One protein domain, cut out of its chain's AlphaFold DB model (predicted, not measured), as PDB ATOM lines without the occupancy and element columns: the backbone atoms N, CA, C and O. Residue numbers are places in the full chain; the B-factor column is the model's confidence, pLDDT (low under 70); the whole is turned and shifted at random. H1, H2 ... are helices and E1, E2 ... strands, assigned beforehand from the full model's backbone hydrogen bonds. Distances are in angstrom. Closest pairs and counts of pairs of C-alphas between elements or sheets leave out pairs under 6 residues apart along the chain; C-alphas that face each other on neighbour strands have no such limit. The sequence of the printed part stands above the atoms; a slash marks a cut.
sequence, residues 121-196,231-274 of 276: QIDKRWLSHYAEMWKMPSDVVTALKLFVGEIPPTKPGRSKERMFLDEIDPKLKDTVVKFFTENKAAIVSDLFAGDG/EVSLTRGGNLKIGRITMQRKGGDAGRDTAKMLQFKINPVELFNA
ATOM      1  N   GLN A 121      26.814 -22.839 -13.474       90.44
ATOM      2  CA  GLN A 121      28.208 -22.951 -13.885       90.44
ATOM      3  C   GLN A 121      29.085 -22.067 -12.993       90.44
ATOM      4  O   GLN A 121      28.761 -20.898 -12.785       90.44
ATOM      5  N   ILE A 122      30.201 -22.622 -12.518       90.44
ATOM      6  CA  ILE A 122      31.251 -21.871 -11.805       90.44
ATOM      7  C   ILE A 122      32.526 -21.733 -12.636       90.44
ATOM      8  O   ILE A 122      33.203 -20.715 -12.548       90.44
ATOM      9  N   ASP A 123      32.803 -22.708 -13.503       92.38
ATOM     10  CA  ASP A 123      33.918 -22.642 -14.441       92.38
ATOM     11  C   ASP A 123      33.659 -23.508 -15.681       92.38
ATOM     12  O   ASP A 123      32.872 -24.467 -15.638       92.38
ATOM     13  N   LYS A 124      34.277 -23.134 -16.804       93.69
ATOM     14  CA  LYS A 124      34.235 -23.897 -18.054       93.69
ATOM     15  C   LYS A 124      35.352 -23.454 -18.992       93.69
ATOM     16  O   LYS A 124      35.304 -22.339 -19.511       93.69
ATOM     17  N   ARG A 125      36.266 -24.367 -19.308       95.38
ATOM     18  CA  ARG A 125      37.379 -24.143 -20.240       95.38
ATOM     19  C   ARG A 125      37.642 -25.401 -21.078       95.38
ATOM     20  O   ARG A 125      37.041 -26.459 -20.865       95.38
ATOM     21  N   TRP A 126      38.510 -25.276 -22.076       97.75
ATOM     22  CA  TRP A 126      39.045 -26.433 -22.797       97.75
ATOM     23  C   TRP A 126      39.869 -27.315 -21.859       97.75
ATOM     24  O   TRP A 126      40.510 -26.800 -20.942       97.75
ATOM     25  N   LEU A 127      39.874 -28.632 -22.092       98.38
ATOM     26  CA  LEU A 127      40.619 -29.557 -21.235       98.38
ATOM     27  C   LEU A 127      42.114 -29.232 -21.213       98.38
ATOM     28  O   LEU A 127      42.730 -29.329 -20.159       98.38
ATOM     29  N   SER A 128      42.680 -28.805 -22.344       97.88
ATOM     30  CA  SER A 128      44.087 -28.400 -22.444       97.88
ATOM     31  C   SER A 128      44.477 -27.347 -21.409       97.88
ATOM     32  O   SER A 128      45.540 -27.455 -20.810       97.88
ATOM     33  N   HIS A 129      43.597 -26.381 -21.145       96.44
ATOM     34  CA  HIS A 129      43.860 -25.324 -20.178       96.44
ATOM     35  C   HIS A 129      43.924 -25.870 -18.745       96.44
ATOM     36  O   HIS A 129      44.849 -25.552 -18.006       96.44
ATOM     37  N   TYR A 130      42.987 -26.741 -18.352       97.06
ATOM     38  CA  TYR A 130      43.063 -27.395 -17.040       97.06
ATOM     39  C   TYR A 130      44.245 -28.359 -16.946       97.06
ATOM     40  O   TYR A 130      44.843 -28.489 -15.883       97.06
ATOM     41  N   ALA A 131      44.584 -29.039 -18.043       98.12
ATOM     42  CA  ALA A 131      45.703 -29.965 -18.084       98.12
ATOM     43  C   ALA A 131      47.033 -29.255 -17.818       98.12
ATOM     44  O   ALA A 131      47.849 -29.764 -17.056       98.12
ATOM     45  N   GLU A 132      47.219 -28.071 -18.400       97.19
ATOM     46  CA  GLU A 132      48.367 -27.208 -18.138       97.19
ATOM     47  C   GLU A 132      48.340 -26.663 -16.704       97.19
ATOM     48  O   GLU A 132      49.270 -26.904 -15.934       97.19
ATOM     49  N   MET A 133      47.244 -26.002 -16.323       94.00
ATOM     50  CA  MET A 133      47.093 -25.333 -15.027       94.00
ATOM     51  C   MET A 133      47.250 -26.297 -13.842       94.00
ATOM     52  O   MET A 133      47.984 -26.010 -12.900       94.00
ATOM     53  N   TRP A 134      46.613 -27.470 -13.898       96.81
ATOM     54  CA  TRP A 134      46.669 -28.476 -12.830       96.81
ATOM     55  C   TRP A 134      47.741 -29.542 -13.055       96.81
ATOM     56  O   TRP A 134      47.771 -30.532 -12.325       96.81
ATOM     57  N   LYS A 135      48.611 -29.361 -14.060       97.62
ATOM     58  CA  LYS A 135      49.706 -30.286 -14.400       97.62
ATOM     59  C   LYS A 135      49.219 -31.738 -14.484       97.62
ATOM     60  O   LYS A 135      49.802 -32.644 -13.889       97.62
ATOM     61  N   MET A 136      48.106 -31.944 -15.188       98.44
ATOM     62  CA  MET A 136      47.446 -33.244 -15.252       98.44
ATOM     63  C   MET A 136      48.357 -34.294 -15.907       98.44
ATOM     64  O   MET A 136      48.871 -34.059 -17.005       98.44
ATOM     65  N   PRO A 137      48.486 -35.487 -15.304       98.50
ATOM     66  CA  PRO A 137      49.124 -36.632 -15.938       98.50
ATOM     67  C   PRO A 137      48.465 -37.012 -17.274       98.50
ATOM     68  O   PRO A 137      47.260 -36.839 -17.479       98.50
ATOM     69  N   SER A 138      49.250 -37.554 -18.209       98.19
ATOM     70  CA  SER A 138      48.786 -37.842 -19.575       98.19
ATOM     71  C   SER A 138      47.657 -38.875 -19.647       98.19
ATOM     72  O   SER A 138      46.825 -38.816 -20.553       98.19
ATOM     73  N   ASP A 139      47.616 -39.825 -18.715       98.06
ATOM     74  CA  ASP A 139      46.547 -40.820 -18.586       98.06
ATOM     75  C   ASP A 139      45.221 -40.173 -18.152       98.06
ATOM     76  O   ASP A 139      44.190 -40.414 -18.787       98.06
ATOM     77  N   VAL A 140      45.259 -39.255 -17.180       98.69
ATOM     78  CA  VAL A 140      44.114 -38.425 -16.769       98.69
ATOM     79  C   VAL A 140      43.614 -37.590 -17.947       98.69
ATOM     80  O   VAL A 140      42.421 -37.609 -18.254       98.69
ATOM     81  N   VAL A 141      44.513 -36.905 -18.664       98.69
ATOM     82  CA  VAL A 141      44.152 -36.116 -19.855       98.69
ATOM     83  C   VAL A 141      43.509 -37.003 -20.921       98.69
ATOM     84  O   VAL A 141      42.492 -36.631 -21.502       98.69
ATOM     85  N   THR A 142      44.055 -38.193 -21.168       98.31
ATOM     86  CA  THR A 142      43.514 -39.138 -22.158       98.31
ATOM     87  C   THR A 142      42.098 -39.580 -21.795       98.31
ATOM     88  O   THR A 142      41.195 -39.528 -22.635       98.31
ATOM     89  N   ALA A 143      41.872 -39.950 -20.533       98.56
ATOM     90  CA  ALA A 143      40.550 -40.306 -20.032       98.56
ATOM     91  C   ALA A 143      39.565 -39.132 -20.158       98.56
ATOM     92  O   ALA A 143      38.437 -39.300 -20.627       98.56
ATOM     93  N   LEU A 144      39.993 -37.918 -19.802       98.69
ATOM     94  CA  LEU A 144      39.138 -36.738 -19.888       98.69
ATOM     95  C   LEU A 144      38.831 -36.331 -21.337       98.69
ATOM     96  O   LEU A 144      37.709 -35.901 -21.596       98.69
ATOM     97  N   LYS A 145      39.741 -36.541 -22.299       98.69
ATOM     98  CA  LYS A 145      39.463 -36.325 -23.732       98.69
ATOM     99  C   LYS A 145      38.342 -37.231 -24.241       98.69
ATOM    100  O   LYS A 145      37.455 -36.747 -24.950       98.69
ATOM    101  N   LEU A 146      38.336 -38.511 -23.842       98.56
ATOM    102  CA  LEU A 146      37.219 -39.433 -24.112       98.56
ATOM    103  C   LEU A 146      35.935 -38.940 -23.439       98.56
ATOM    104  O   LEU A 146      34.860 -38.978 -24.039       98.56
ATOM    105  N   PHE A 147      36.051 -38.459 -22.199       98.56
ATOM    106  CA  PHE A 147      34.915 -38.014 -21.398       98.56
ATOM    107  C   PHE A 147      34.187 -36.798 -21.976       98.56
ATOM    108  O   PHE A 147      32.952 -36.728 -21.948       98.56
ATOM    109  N   VAL A 148      34.938 -35.820 -22.483       98.25
ATOM    110  CA  VAL A 148      34.368 -34.587 -23.041       98.25
ATOM    111  C   VAL A 148      34.079 -34.679 -24.544       98.25
ATOM    112  O   VAL A 148      33.310 -33.868 -25.066       98.25
ATOM    113  N   GLY A 149      34.617 -35.698 -25.223       97.44
ATOM    114  CA  GLY A 149      34.450 -35.913 -26.662       97.44
ATOM    115  C   GLY A 149      35.423 -35.106 -27.523       97.44
ATOM    116  O   GLY A 149      35.099 -34.756 -28.657       97.44
ATOM    117  N   GLU A 150      36.600 -34.770 -26.985       97.75
ATOM    118  CA  GLU A 150      37.725 -34.248 -27.777       97.75
ATOM    119  C   GLU A 150      38.358 -35.353 -28.639       97.75
ATOM    120  O   GLU A 150      38.894 -35.062 -29.706       97.75
ATOM    121  N   ILE A 151      38.240 -36.617 -28.215       97.00
ATOM    122  CA  ILE A 151      38.561 -37.805 -29.020       97.00
ATOM    123  C   ILE A 151      37.367 -38.780 -29.025       97.00
ATOM    124  O   ILE A 151      36.598 -38.795 -28.059       97.00
ATOM    125  N   PRO A 152      37.175 -39.569 -30.101       96.19
ATOM    126  CA  PRO A 152      36.000 -40.426 -30.249       96.19
ATOM    127  C   PRO A 152      35.983 -41.598 -29.249       96.19
ATOM    128  O   PRO A 152      37.043 -42.021 -28.782       96.19
ATOM    129  N   PRO A 153      34.798 -42.166 -28.944       97.75
ATOM    130  CA  PRO A 153      34.680 -43.352 -28.096       97.75
ATOM    131  C   PRO A 153      35.483 -44.545 -28.624       97.75
ATOM    132  O   PRO A 153      35.478 -44.823 -29.821       97.75
ATOM    133  N   THR A 154      36.108 -45.306 -27.723       97.12
ATOM    134  CA  THR A 154      36.872 -46.518 -28.080       97.12
ATOM    135  C   THR A 154      35.999 -47.761 -28.245       97.12
ATOM    136  O   THR A 154      36.448 -48.771 -28.783       97.12
ATOM    137  N   LYS A 155      34.748 -47.705 -27.780       95.94
ATOM    138  CA  LYS A 155      33.746 -48.771 -27.890       95.94
ATOM    139  C   LYS A 155      32.330 -48.177 -27.916       95.94
ATOM    140  O   LYS A 155      32.150 -47.044 -27.461       95.94
ATOM    141  N   PRO A 156      31.319 -48.917 -28.406       96.56
ATOM    142  CA  PRO A 156      29.925 -48.491 -28.319       96.56
ATOM    143  C   PRO A 156      29.492 -48.228 -26.869       96.56
ATOM    144  O   PRO A 156      29.821 -48.995 -25.965       96.56
ATOM    145  N   GLY A 157      28.734 -47.153 -26.657       95.94
ATOM    146  CA  GLY A 157      28.231 -46.734 -25.347       95.94
ATOM    147  C   GLY A 157      26.980 -45.865 -25.471       95.94
ATOM    148  O   GLY A 157      26.373 -45.784 -26.542       95.94
ATOM    149  N   ARG A 158      26.592 -45.181 -24.385       97.00
ATOM    150  CA  ARG A 158      25.399 -44.307 -24.368       97.00
ATOM    151  C   ARG A 158      25.479 -43.135 -25.349       97.00
ATOM    152  O   ARG A 158      24.448 -42.577 -25.713       97.00
ATOM    153  N   SER A 159      26.680 -42.724 -25.755       95.12
ATOM    154  CA  SER A 159      26.900 -41.632 -26.705       95.12
ATOM    155  C   SER A 159      27.844 -42.054 -27.828       95.12
ATOM    156  O   SER A 159      28.801 -42.787 -27.606       95.12
ATOM    157  N   LYS A 160      27.585 -41.546 -29.038       94.69
ATOM    158  CA  LYS A 160      28.491 -41.684 -30.191       94.69
ATOM    159  C   LYS A 160      29.617 -40.641 -30.191       94.69
ATOM    160  O   LYS A 160      30.571 -40.789 -30.941       94.69
ATOM    161  N   GLU A 161      29.495 -39.586 -29.384       94.38
ATOM    162  CA  GLU A 161      30.414 -38.436 -29.388       94.38
ATOM    163  C   GLU A 161      31.461 -38.492 -28.274       94.38
ATOM    164  O   GLU A 161      32.479 -37.814 -28.359       94.38
ATOM    165  N   ARG A 162      31.184 -39.228 -27.197       96.81
ATOM    166  CA  ARG A 162      32.012 -39.268 -25.989       96.81
ATOM    167  C   ARG A 162      31.771 -40.545 -25.196       96.81
ATOM    168  O   ARG A 162      30.779 -41.231 -25.428       96.81
ATOM    169  N   MET A 163      32.616 -40.800 -24.208       98.38
ATOM    170  CA  MET A 163      32.384 -41.828 -23.195       98.38
ATOM    171  C   MET A 163      31.992 -41.178 -21.874       98.38
ATOM    172  O   MET A 163      32.400 -40.066 -21.561       98.38
ATOM    173  N   PHE A 164      31.176 -41.844 -21.080       98.44
ATOM    174  CA  PHE A 164      31.008 -41.467 -19.679       98.44
ATOM    175  C   PHE A 164      32.121 -42.104 -18.829       98.44
ATOM    176  O   PHE A 164      32.730 -43.082 -19.256       98.44
ATOM    177  N   LEU A 165      32.424 -41.574 -17.637       98.19
ATOM    178  CA  LEU A 165      33.555 -42.077 -16.835       98.19
ATOM    179  C   LEU A 165      33.392 -43.551 -16.434       98.19
ATOM    180  O   LEU A 165      34.369 -44.286 -16.385       98.19
ATOM    181  N   ASP A 166      32.160 -43.995 -16.205       97.62
ATOM    182  CA  ASP A 166      31.779 -45.389 -15.944       97.62
ATOM    183  C   ASP A 166      31.819 -46.291 -17.197       97.62
ATOM    184  O   ASP A 166      31.676 -47.504 -17.080       97.62
ATOM    185  N   GLU A 167      32.035 -45.734 -18.393       98.19
ATOM    186  CA  GLU A 167      32.251 -46.498 -19.633       98.19
ATOM    187  C   GLU A 167      33.732 -46.613 -20.010       98.19
ATOM    188  O   GLU A 167      34.090 -47.511 -20.781       98.19
ATOM    189  N   ILE A 168      34.584 -45.714 -19.508       97.06
ATOM    190  CA  ILE A 168      36.031 -45.705 -19.766       97.06
ATOM    191  C   ILE A 168      36.684 -46.941 -19.129       97.06
ATOM    192  O   ILE A 168      36.135 -47.554 -18.212       97.06
ATOM    193  N   ASP A 169      37.849 -47.338 -19.653       96.06
ATOM    194  CA  ASP A 169      38.673 -48.388 -19.051       96.06
ATOM    195  C   ASP A 169      38.812 -48.176 -17.526       96.06
ATOM    196  O   ASP A 169      39.139 -47.061 -17.100       96.06
ATOM    197  N   PRO A 170      38.569 -49.209 -16.693       96.62
ATOM    198  CA  PRO A 170      38.588 -49.060 -15.244       96.62
ATOM    199  C   PRO A 170      39.882 -48.459 -14.693       96.62
ATOM    200  O   PRO A 170      39.792 -47.633 -13.790       96.62
ATOM    201  N   LYS A 171      41.056 -48.786 -15.261       96.44
ATOM    202  CA  LYS A 171      42.341 -48.243 -14.791       96.44
ATOM    203  C   LYS A 171      42.430 -46.745 -15.064       96.44
ATOM    204  O   LYS A 171      42.788 -45.980 -14.176       96.44
ATOM    205  N   LEU A 172      42.044 -46.313 -16.267       96.31
ATOM    206  CA  LEU A 172      41.989 -44.889 -16.610       96.31
ATOM    207  C   LEU A 172      40.961 -44.139 -15.752       96.31
ATOM    208  O   LEU A 172      41.256 -43.069 -15.227       96.31
ATOM    209  N   LYS A 173      39.774 -44.711 -15.541       97.06
ATOM    210  CA  LYS A 173      38.768 -44.135 -14.638       97.06
ATOM    211  C   LYS A 173      39.321 -43.980 -13.212       97.06
ATOM    212  O   LYS A 173      39.131 -42.925 -12.610       97.06
ATOM    213  N   ASP A 174      40.035 -44.977 -12.691       97.88
ATOM    214  CA  ASP A 174      40.637 -44.913 -11.355       97.88
ATOM    215  C   ASP A 174      41.740 -43.839 -11.274       97.88
ATOM    216  O   ASP A 174      41.813 -43.129 -10.271       97.88
ATOM    217  N   THR A 175      42.531 -43.630 -12.338       98.25
ATOM    218  CA  THR A 175      43.530 -42.535 -12.390       98.25
ATOM    219  C   THR A 175      42.877 -41.153 -12.316       98.25
ATOM    220  O   THR A 175      43.366 -40.287 -11.593       98.25
ATOM    221  N   VAL A 176      41.727 -40.958 -12.979       98.62
ATOM    222  CA  VAL A 176      40.951 -39.710 -12.901       98.62
ATOM    223  C   VAL A 176      40.467 -39.479 -11.474       98.62
ATOM    224  O   VAL A 176      40.693 -38.405 -10.921       98.62
ATOM    225  N   VAL A 177      39.822 -40.477 -10.860       98.62
ATOM    226  CA  VAL A 177      39.323 -40.350  -9.480       98.62
ATOM    227  C   VAL A 177      40.476 -40.040  -8.530       98.62
ATOM    228  O   VAL A 177      40.387 -39.072  -7.780       98.62
ATOM    229  N   LYS A 178      41.579 -40.791  -8.614       98.69
ATOM    230  CA  LYS A 178      42.774 -40.579  -7.792       98.69
ATOM    231  C   LYS A 178      43.318 -39.157  -7.932       98.69
ATOM    232  O   LYS A 178      43.495 -38.486  -6.920       98.69
ATOM    233  N   PHE A 179      43.511 -38.676  -9.160       98.75
ATOM    234  CA  PHE A 179      44.028 -37.332  -9.414       98.75
ATOM    235  C   PHE A 179      43.160 -36.245  -8.769       98.75
ATOM    236  O   PHE A 179      43.678 -35.374  -8.069       98.75
ATOM    237  N   PHE A 180      41.839 -36.300  -8.963       98.69
ATOM    238  CA  PHE A 180      40.933 -35.311  -8.375       98.69
ATOM    239  C   PHE A 180      40.831 -35.437  -6.852       98.69
ATOM    240  O   PHE A 180      40.634 -34.422  -6.189       98.69
ATOM    241  N   THR A 181      40.980 -36.639  -6.286       98.62
ATOM    242  CA  THR A 181      41.046 -36.838  -4.830       98.62
ATOM    243  C   THR A 181      42.302 -36.199  -4.243       98.62
ATOM    244  O   THR A 181      42.202 -35.416  -3.302       98.62
ATOM    245  N   GLU A 182      43.472 -36.487  -4.820       98.44
ATOM    246  CA  GLU A 182      44.772 -36.000  -4.337       98.44
ATOM    247  C   GLU A 182      44.914 -34.477  -4.471       98.44
ATOM    248  O   GLU A 182      45.541 -33.839  -3.631       98.44
ATOM    249  N   ASN A 183      44.278 -33.879  -5.485       98.06
ATOM    250  CA  ASN A 183      44.372 -32.444  -5.778       98.06
ATOM    251  C   ASN A 183      43.101 -31.656  -5.406       98.06
ATOM    252  O   ASN A 183      42.957 -30.497  -5.800       98.06
ATOM    253  N   LYS A 184      42.169 -32.256  -4.648       96.88
ATOM    254  CA  LYS A 184      40.824 -31.702  -4.403       96.88
ATOM    255  C   LYS A 184      40.851 -30.265  -3.886       96.88
ATOM    256  O   LYS A 184      40.136 -29.421  -4.412       96.88
ATOM    257  N   ALA A 185      41.661 -29.988  -2.865       92.12
ATOM    258  CA  ALA A 185      41.698 -28.673  -2.226       92.12
ATOM    259  C   ALA A 185      42.140 -27.569  -3.201       92.12
ATOM    260  O   ALA A 185      41.465 -26.547  -3.310       92.12
ATOM    261  N   ALA A 186      43.221 -27.809  -3.952       92.88
ATOM    262  CA  ALA A 186      43.728 -26.869  -4.949       92.88
ATOM    263  C   ALA A 186      42.703 -26.640  -6.070       92.88
ATOM    264  O   ALA A 186      42.344 -25.504  -6.354       92.88
ATOM    265  N   ILE A 187      42.137 -27.718  -6.623       95.50
ATOM    266  CA  ILE A 187      41.135 -27.635  -7.693       95.50
ATOM    267  C   ILE A 187      39.894 -26.857  -7.239       95.50
ATOM    268  O   ILE A 187      39.409 -25.992  -7.963       95.50
ATOM    269  N   VAL A 188      39.360 -27.142  -6.048       94.62
ATOM    270  CA  VAL A 188      38.180 -26.428  -5.537       94.62
ATOM    271  C   VAL A 188      38.500 -24.949  -5.309       94.62
ATOM    272  O   VAL A 188      37.678 -24.104  -5.663       94.62
ATOM    273  N   SER A 189      39.682 -24.633  -4.775       89.31
ATOM    274  CA  SER A 189      40.143 -23.251  -4.607       89.31
ATOM    275  C   SER A 189      40.173 -22.503  -5.939       89.31
ATOM    276  O   SER A 189      39.529 -21.461  -6.064       89.31
ATOM    277  N   ASP A 190      40.818 -23.070  -6.959       89.25
ATOM    278  CA  ASP A 190      40.931 -22.461  -8.290       89.25
ATOM    279  C   ASP A 190      39.562 -22.203  -8.932       89.25
ATOM    280  O   ASP A 190      39.336 -21.169  -9.566       89.25
ATOM    281  N   LEU A 191      38.614 -23.130  -8.753       90.25
ATOM    282  CA  LEU A 191      37.275 -23.006  -9.326       90.25
ATOM    283  C   LEU A 191      36.499 -21.796  -8.774       90.25
ATOM    284  O   LEU A 191      35.723 -21.195  -9.529       90.25
ATOM    285  N   PHE A 192      36.704 -21.433  -7.503       84.12
ATOM    286  CA  PHE A 192      35.983 -20.344  -6.830       84.12
ATOM    287  C   PHE A 192      36.760 -19.032  -6.746       84.12
ATOM    288  O   PHE A 192      36.192 -17.985  -7.053       84.12
ATOM    289  N   ALA A 193      38.018 -19.073  -6.314       72.81
ATOM    290  CA  ALA A 193      38.801 -17.871  -6.058       72.81
ATOM    291  C   ALA A 193      39.349 -17.256  -7.356       72.81
ATOM    292  O   ALA A 193      39.365 -16.032  -7.487       72.81
ATOM    293  N   GLY A 194      39.732 -18.091  -8.333       68.75
ATOM    294  CA  GLY A 194      40.577 -17.660  -9.449       68.75
ATOM    295  C   GLY A 194      41.985 -17.258  -8.989       68.75
ATOM    296  O   GLY A 194      42.317 -17.349  -7.809       68.75
ATOM    297  N   ASP A 195      42.812 -16.809  -9.928       54.50
ATOM    298  CA  ASP A 195      44.160 -16.290  -9.705       54.50
ATOM    299  C   ASP A 195      44.244 -14.770  -9.977       54.50
ATOM    300  O   ASP A 195      43.447 -14.194 -10.716       54.50
ATOM    301  N   GLY A 196      45.213 -14.093  -9.347       58.16
ATOM    302  CA  GLY A 196      45.551 -12.689  -9.630       58.16
ATOM    303  C   GLY A 196      44.734 -11.607  -8.898       58.16
ATOM    304  O   GLY A 196      43.996 -11.862  -7.949       58.16
ATOM    305  N   GLU A 231      33.377 -36.780  -0.707       97.69
ATOM    306  CA  GLU A 231      34.334 -37.567  -1.483       97.69
ATOM    307  C   GLU A 231      34.348 -37.186  -2.968       97.69
ATOM    308  O   GLU A 231      33.394 -36.613  -3.507       97.69
ATOM    309  N   VAL A 232      35.430 -37.559  -3.653       98.56
ATOM    310  CA  VAL A 232      35.451 -37.593  -5.118       98.56
ATOM    311  C   VAL A 232      34.889 -38.934  -5.576       98.56
ATOM    312  O   VAL A 232      35.398 -39.991  -5.215       98.56
ATOM    313  N   SER A 233      33.810 -38.911  -6.354       97.69
ATOM    314  CA  SER A 233      33.086 -40.128  -6.733       97.69
ATOM    315  C   SER A 233      32.385 -39.991  -8.078       97.69
ATOM    316  O   SER A 233      32.134 -38.890  -8.564       97.69
ATOM    317  N   LEU A 234      32.053 -41.114  -8.711       97.88
ATOM    318  CA  LEU A 234      31.229 -41.092  -9.915       97.88
ATOM    319  C   LEU A 234      29.759 -40.892  -9.541       97.88
ATOM    320  O   LEU A 234      29.225 -41.503  -8.620       97.88
ATOM    321  N   THR A 235      29.072 -40.073 -10.326       96.88
ATOM    322  CA  THR A 235      27.611 -39.991 -10.298       96.88
ATOM    323  C   THR A 235      26.996 -41.179 -11.041       96.88
ATOM    324  O   THR A 235      27.604 -41.733 -11.955       96.88
ATOM    325  N   ARG A 236      25.724 -41.499 -10.756       95.25
ATOM    326  CA  ARG A 236      24.944 -42.495 -11.525       95.25
ATOM    327  C   ARG A 236      24.903 -42.199 -13.031       95.25
ATOM    328  O   ARG A 236      24.749 -43.102 -13.843       95.25
ATOM    329  N   GLY A 237      25.008 -40.924 -13.397       95.31
ATOM    330  CA  GLY A 237      25.038 -40.472 -14.784       95.31
ATOM    331  C   GLY A 237      26.419 -40.524 -15.431       95.31
ATOM    332  O   GLY A 237      26.550 -39.982 -16.519       95.31
ATOM    333  N   GLY A 238      27.442 -41.085 -14.777       97.19
ATOM    334  CA  GLY A 238      28.785 -41.229 -15.342       97.19
ATOM    335  C   GLY A 238      29.609 -39.936 -15.419       97.19
ATOM    336  O   GLY A 238      30.608 -39.878 -16.131       97.19
ATOM    337  N   ASN A 239      29.183 -38.886 -14.713       98.00
ATOM    338  CA  ASN A 239      29.971 -37.674 -14.448       98.00
ATOM    339  C   ASN A 239      30.769 -37.822 -13.141       98.00
ATOM    340  O   ASN A 239      30.481 -38.731 -12.362       98.00
ATOM    341  N   LEU A 240      31.692 -36.899 -12.858       98.50
ATOM    342  CA  LEU A 240      32.438 -36.878 -11.595       98.50
ATOM    343  C   LEU A 240      31.805 -35.889 -10.613       98.50
ATOM    344  O   LEU A 240      31.457 -34.764 -10.974       98.50
ATOM    345  N   LYS A 241      31.679 -36.312  -9.364       98.25
ATOM    346  CA  LYS A 241      31.370 -35.476  -8.213       98.25
ATOM    347  C   LYS A 241      32.678 -35.214  -7.466       98.25
ATOM    348  O   LYS A 241      33.414 -36.156  -7.199       98.25
ATOM    349  N   ILE A 242      32.972 -33.955  -7.163       98.44
ATOM    350  CA  ILE A 242      34.146 -33.503  -6.412       98.44
ATOM    351  C   ILE A 242      33.600 -32.762  -5.193       98.44
ATOM    352  O   ILE A 242      33.221 -31.594  -5.299       98.44
ATOM    353  N   GLY A 243      33.438 -33.468  -4.073       97.50
ATOM    354  CA  GLY A 243      32.688 -32.940  -2.936       97.50
ATOM    355  C   GLY A 243      31.246 -32.607  -3.329       97.50
ATOM    356  O   GLY A 243      30.483 -33.475  -3.758       97.50
ATOM    357  N   ARG A 244      30.862 -31.330  -3.272       97.12
ATOM    358  CA  ARG A 244      29.541 -30.837  -3.708       97.12
ATOM    359  C   ARG A 244      29.524 -30.313  -5.149       97.12
ATOM    360  O   ARG A 244      28.457 -29.952  -5.651       97.12
ATOM    361  N   ILE A 245      30.648 -30.343  -5.860       97.88
ATOM    362  CA  ILE A 245      30.785 -29.870  -7.246       97.88
ATOM    363  C   ILE A 245      30.562 -31.021  -8.227       97.88
ATOM    364  O   ILE A 245      31.008 -32.140  -8.001       97.88
ATOM    365  N   THR A 246      29.878 -30.760  -9.337       98.06
ATOM    366  CA  THR A 246      29.730 -31.710 -10.447       98.06
ATOM    367  C   THR A 246      30.602 -31.274 -11.620       98.06
ATOM    368  O   THR A 246      30.419 -30.180 -12.152       98.06
ATOM    369  N   MET A 247      31.500 -32.153 -12.060       98.44
ATOM    370  CA  MET A 247      32.283 -32.012 -13.287       98.44
ATOM    371  C   MET A 247      31.619 -32.799 -14.418       98.44
ATOM    372  O   MET A 247      31.347 -33.994 -14.290       98.44
ATOM    373  N   GLN A 248      31.375 -32.141 -15.547       97.50
ATOM    374  CA  GLN A 248      30.680 -32.723 -16.693       97.50
ATOM    375  C   GLN A 248      31.205 -32.188 -18.028       97.50
ATOM    376  O   GLN A 248      31.771 -31.099 -18.096       97.50
ATOM    377  N   ARG A 249      30.945 -32.918 -19.121       96.88
ATOM    378  CA  ARG A 249      30.986 -32.330 -20.468       96.88
ATOM    379  C   ARG A 249      29.995 -31.162 -20.519       96.88
ATOM    380  O   ARG A 249      28.856 -31.311 -20.068       96.88
ATOM    381  N   LYS A 250      30.391 -30.031 -21.109       95.00
ATOM    382  CA  LYS A 250      29.512 -28.869 -21.315       95.00
ATOM    383  C   LYS A 250      28.224 -29.265 -22.046       95.00
ATOM    384  O   LYS A 250      27.129 -28.954 -21.579       95.00
ATOM    385  N   GLY A 251      28.359 -29.955 -23.178       90.69
ATOM    386  CA  GLY A 251      27.244 -30.357 -24.028       90.69
ATOM    387  C   GLY A 251      26.442 -29.173 -24.593       90.69
ATOM    388  O   GLY A 251      26.692 -27.997 -24.299       90.69
ATOM    389  N   GLY A 252      25.436 -29.485 -25.411       84.38
ATOM    390  CA  GLY A 252      24.562 -28.475 -26.011       84.38
ATOM    391  C   GLY A 252      25.273 -27.604 -27.054       84.38
ATOM    392  O   GLY A 252      25.931 -28.128 -27.943       84.38
ATOM    393  N   ASP A 253      25.079 -26.282 -26.986       78.50
ATOM    394  CA  ASP A 253      25.642 -25.276 -27.914       78.50
ATOM    395  C   ASP A 253      25.364 -25.526 -29.407       78.50
ATOM    396  O   ASP A 253      26.150 -25.108 -30.257       78.50
ATOM    397  N   ALA A 254      24.234 -26.166 -29.724       78.94
ATOM    398  CA  ALA A 254      23.841 -26.532 -31.089       78.94
ATOM    399  C   ALA A 254      24.894 -27.393 -31.819       78.94
ATOM    400  O   ALA A 254      25.048 -27.292 -33.030       78.94
ATOM    401  N   GLY A 255      25.636 -28.223 -31.075       78.56
ATOM    402  CA  GLY A 255      26.646 -29.122 -31.642       78.56
ATOM    403  C   GLY A 255      27.976 -28.450 -31.986       78.56
ATOM    404  O   GLY A 255      28.851 -29.106 -32.540       78.56
ATOM    405  N   ARG A 256      28.162 -27.167 -31.643       88.31
ATOM    406  CA  ARG A 256      29.459 -26.490 -31.779       88.31
ATOM    407  C   ARG A 256      30.523 -27.175 -30.929       88.31
ATOM    408  O   ARG A 256      30.225 -27.729 -29.871       88.31
ATOM    409  N   ASP A 257      31.780 -27.029 -31.334       91.75
ATOM    410  CA  ASP A 257      32.919 -27.627 -30.633       91.75
ATOM    411  C   ASP A 257      33.019 -27.209 -29.159       91.75
ATOM    412  O   ASP A 257      33.446 -28.006 -28.328       91.75
ATOM    413  N   THR A 258      32.501 -26.036 -28.775       92.94
ATOM    414  CA  THR A 258      32.420 -25.599 -27.367       92.94
ATOM    415  C   THR A 258      31.610 -26.543 -26.470       92.94
ATOM    416  O   THR A 258      31.752 -26.508 -25.246       92.94
ATOM    417  N   ALA A 259      30.785 -27.426 -27.043       94.62
ATOM    418  CA  ALA A 259      30.107 -28.499 -26.323       94.62
ATOM    419  C   ALA A 259      31.082 -29.531 -25.724       94.62
ATOM    420  O   ALA A 259      30.707 -30.237 -24.788       94.62
ATOM    421  N   LYS A 260      32.314 -29.614 -26.240       97.12
ATOM    422  CA  LYS A 260      33.390 -30.502 -25.770       97.12
ATOM    423  C   LYS A 260      34.226 -29.899 -24.635       97.12
ATOM    424  O   LYS A 260      35.148 -30.542 -24.164       97.12
ATOM    425  N   MET A 261      33.917 -28.694 -24.160       97.94
ATOM    426  CA  MET A 261      34.597 -28.139 -22.986       97.94
ATOM    427  C   MET A 261      34.263 -28.930 -21.715       97.94
ATOM    428  O   MET A 261      33.150 -29.452 -21.563       97.94
ATOM    429  N   LEU A 262      35.206 -28.950 -20.773       98.12
ATOM    430  CA  LEU A 262      34.968 -29.424 -19.416       98.12
ATOM    431  C   LEU A 262      34.257 -28.315 -18.628       98.12
ATOM    432  O   LEU A 262      34.587 -27.137 -18.762       98.12
ATOM    433  N   GLN A 263      33.237 -28.674 -17.853       97.25
ATOM    434  CA  GLN A 263      32.384 -27.727 -17.140       97.25
ATOM    435  C   GLN A 263      32.179 -28.161 -15.689       97.25
ATOM    436  O   GLN A 263      31.859 -29.321 -15.424       97.25
ATOM    437  N   PHE A 264      32.256 -27.196 -14.776       97.19
ATOM    438  CA  PHE A 264      32.022 -27.386 -13.348       97.19
ATOM    439  C   PHE A 264      30.760 -26.651 -12.913       97.19
ATOM    440  O   PHE A 264      30.530 -25.491 -13.279       97.19
ATOM    441  N   LYS A 265      29.918 -27.344 -12.144       95.44
ATOM    442  CA  LYS A 265      28.640 -26.822 -11.660       95.44
ATOM    443  C   LYS A 265      28.410 -27.123 -10.191       95.44
ATOM    444  O   LYS A 265      28.833 -28.160  -9.689       95.44
ATOM    445  N   ILE A 266      27.643 -26.254  -9.551       95.38
ATOM    446  CA  ILE A 266      27.161 -26.411  -8.176       95.38
ATOM    447  C   ILE A 266      25.662 -26.156  -8.108       95.38
ATOM    448  O   ILE A 266      25.088 -25.580  -9.036       95.38
ATOM    449  N   ASN A 267      25.060 -26.517  -6.977       95.00
ATOM    450  CA  ASN A 267      23.820 -25.905  -6.528       95.00
ATOM    451  C   ASN A 267      24.152 -24.728  -5.589       95.00
ATOM    452  O   ASN A 267      24.561 -24.973  -4.451       95.00
ATOM    453  N   PRO A 268      24.007 -23.458  -6.025       93.19
ATOM    454  CA  PRO A 268      24.315 -22.300  -5.183       93.19
ATOM    455  C   PRO A 268      23.445 -22.209  -3.927       93.19
ATOM    456  O   PRO A 268      23.898 -21.710  -2.904       93.19
ATOM    457  N   VAL A 269      22.207 -22.717  -3.979       92.81
ATOM    458  CA  VAL A 269      21.271 -22.660  -2.844       92.81
ATOM    459  C   VAL A 269      21.811 -23.427  -1.634       92.81
ATOM    460  O   VAL A 269      21.526 -23.058  -0.500       92.81
ATOM    461  N   GLU A 270      22.653 -24.443  -1.843       94.19
ATOM    462  CA  GLU A 270      23.269 -25.171  -0.731       94.19
ATOM    463  C   GLU A 270      24.124 -24.270   0.169       94.19
ATOM    464  O   GLU A 270      24.238 -24.562   1.357       94.19
ATOM    465  N   LEU A 271      24.661 -23.152  -0.343       94.25
ATOM    466  CA  LEU A 271      25.505 -22.240   0.433       94.25
ATOM    467  C   LEU A 271      24.763 -21.589   1.613       94.25
ATOM    468  O   LEU A 271      25.402 -21.195   2.585       94.25
ATOM    469  N   PHE A 272      23.426 -21.535   1.589       92.56
ATOM    470  CA  PHE A 272      22.627 -21.098   2.744       92.56
ATOM    471  C   PHE A 272      22.818 -22.004   3.969       92.56
ATOM    472  O   PHE A 272      22.669 -21.547   5.100       92.56
ATOM    473  N   ASN A 273      23.206 -23.265   3.757       92.94
ATOM    474  CA  ASN A 273      23.480 -24.226   4.823       92.94
ATOM    475  C   ASN A 273      24.924 -24.142   5.345       92.94
ATOM    476  O   ASN A 273      25.268 -24.823   6.312       92.94
ATOM    477  N   ALA A 274      25.789 -23.337   4.719       89.06
ATOM    478  CA  ALA A 274      27.150 -23.152   5.198       89.06
ATOM    479  C   ALA A 274      27.130 -22.376   6.521       89.06
ATOM    480  O   ALA A 274      26.619 -21.250   6.591       89.06
TER     481      ALA A 274
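AT A GLANCE: This is residues 121 to 196 and 231 to 274 of the 276 residues of the protein "Type II restriction endonuclease" of Acidobacteria bacterium (UniProt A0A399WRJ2). A twisted sheet of five antiparallel strands forms one layer, and H2, H3 and H4 cover one face of it as a second layer. H1 folds back on H2 as a helical hairpin, H5 sits at one end of E4 and E5, and H6 follows E5 away from the other helices. The printed part has 120 residues with six named helices and five named strands, in the order E1 H1 H2 H3 H4 E2 E3 E4 H5 E5 H6; the sheet's order is E1 E5 E4 E3 E2, and the class is mixed. The whole is compact, with a radius of gyration of the C-alphas of 13.9 A, and rounded, spanning 42 by 32 by 30 A.

HOW THE PARTS SIT: The sheet has edge strands E1, residues 121 to 125, and E2, residues 232 to 234. It is only just strongly twisted, its C-alphas lying up to 4.1 A off the best plane. E5, residues 262 to 266, is antiparallel to E1, with N 264 and O 123 2.9 A apart, and to E4, residues 245 to 249, with N 263 and O 248 2.8 A apart. E2, E3, residues 240 to 242, and E4 form a meander, each strand the antiparallel neighbour of the one before; N 241 and O 233 are 2.7 A apart, N 242 and O 245 2.8 A. H3, residues 170 to 182, lies over E2 and runs along the strands at 20 degrees on the local plane; the closest C-alphas are those of Thr 181 and Val 232, 5.7 A. H4, residues 184 to 193, is on the same face, over E5 and across the strands at 82 degrees on the local plane. H2, residues 138 to 148, touches H3 about perpendicular at 77 degrees, Val 140 and Val 176 having the closest C-alphas, 5.2 A. H1, residues 127 to 133, and H5, residues 257 to 260, only graze the sheet. H6, residues 268 to 273, is not on it. Every O i to N i+4 pair is within hydrogen-bond range in H1, H2, H3 and H4; H5 is too short for one, and H6 has 0 of 2, but 3 of 3 O i to N i+3 pairs.

IN THESE COORDINATES: E1 begins at C-alpha 121 (28.208, -22.951, -13.885). H3 measures 18.1 A, H2 15.2 A, H4 14.1 A, E5 14.0 A and E4 13.5 A. H6 ends at C-alpha 273 (23.480, -24.226, 4.823).

THE WHOLE: The farthest C-alphas, of Pro 156 and Gly 196, are 43.3 A apart. Residues 197 to 230 are not printed; C-alphas 196 and 231 are 28.5 A apart. H2 to H3 is a long link. Residues 194 to 196 have pLDDT under 70.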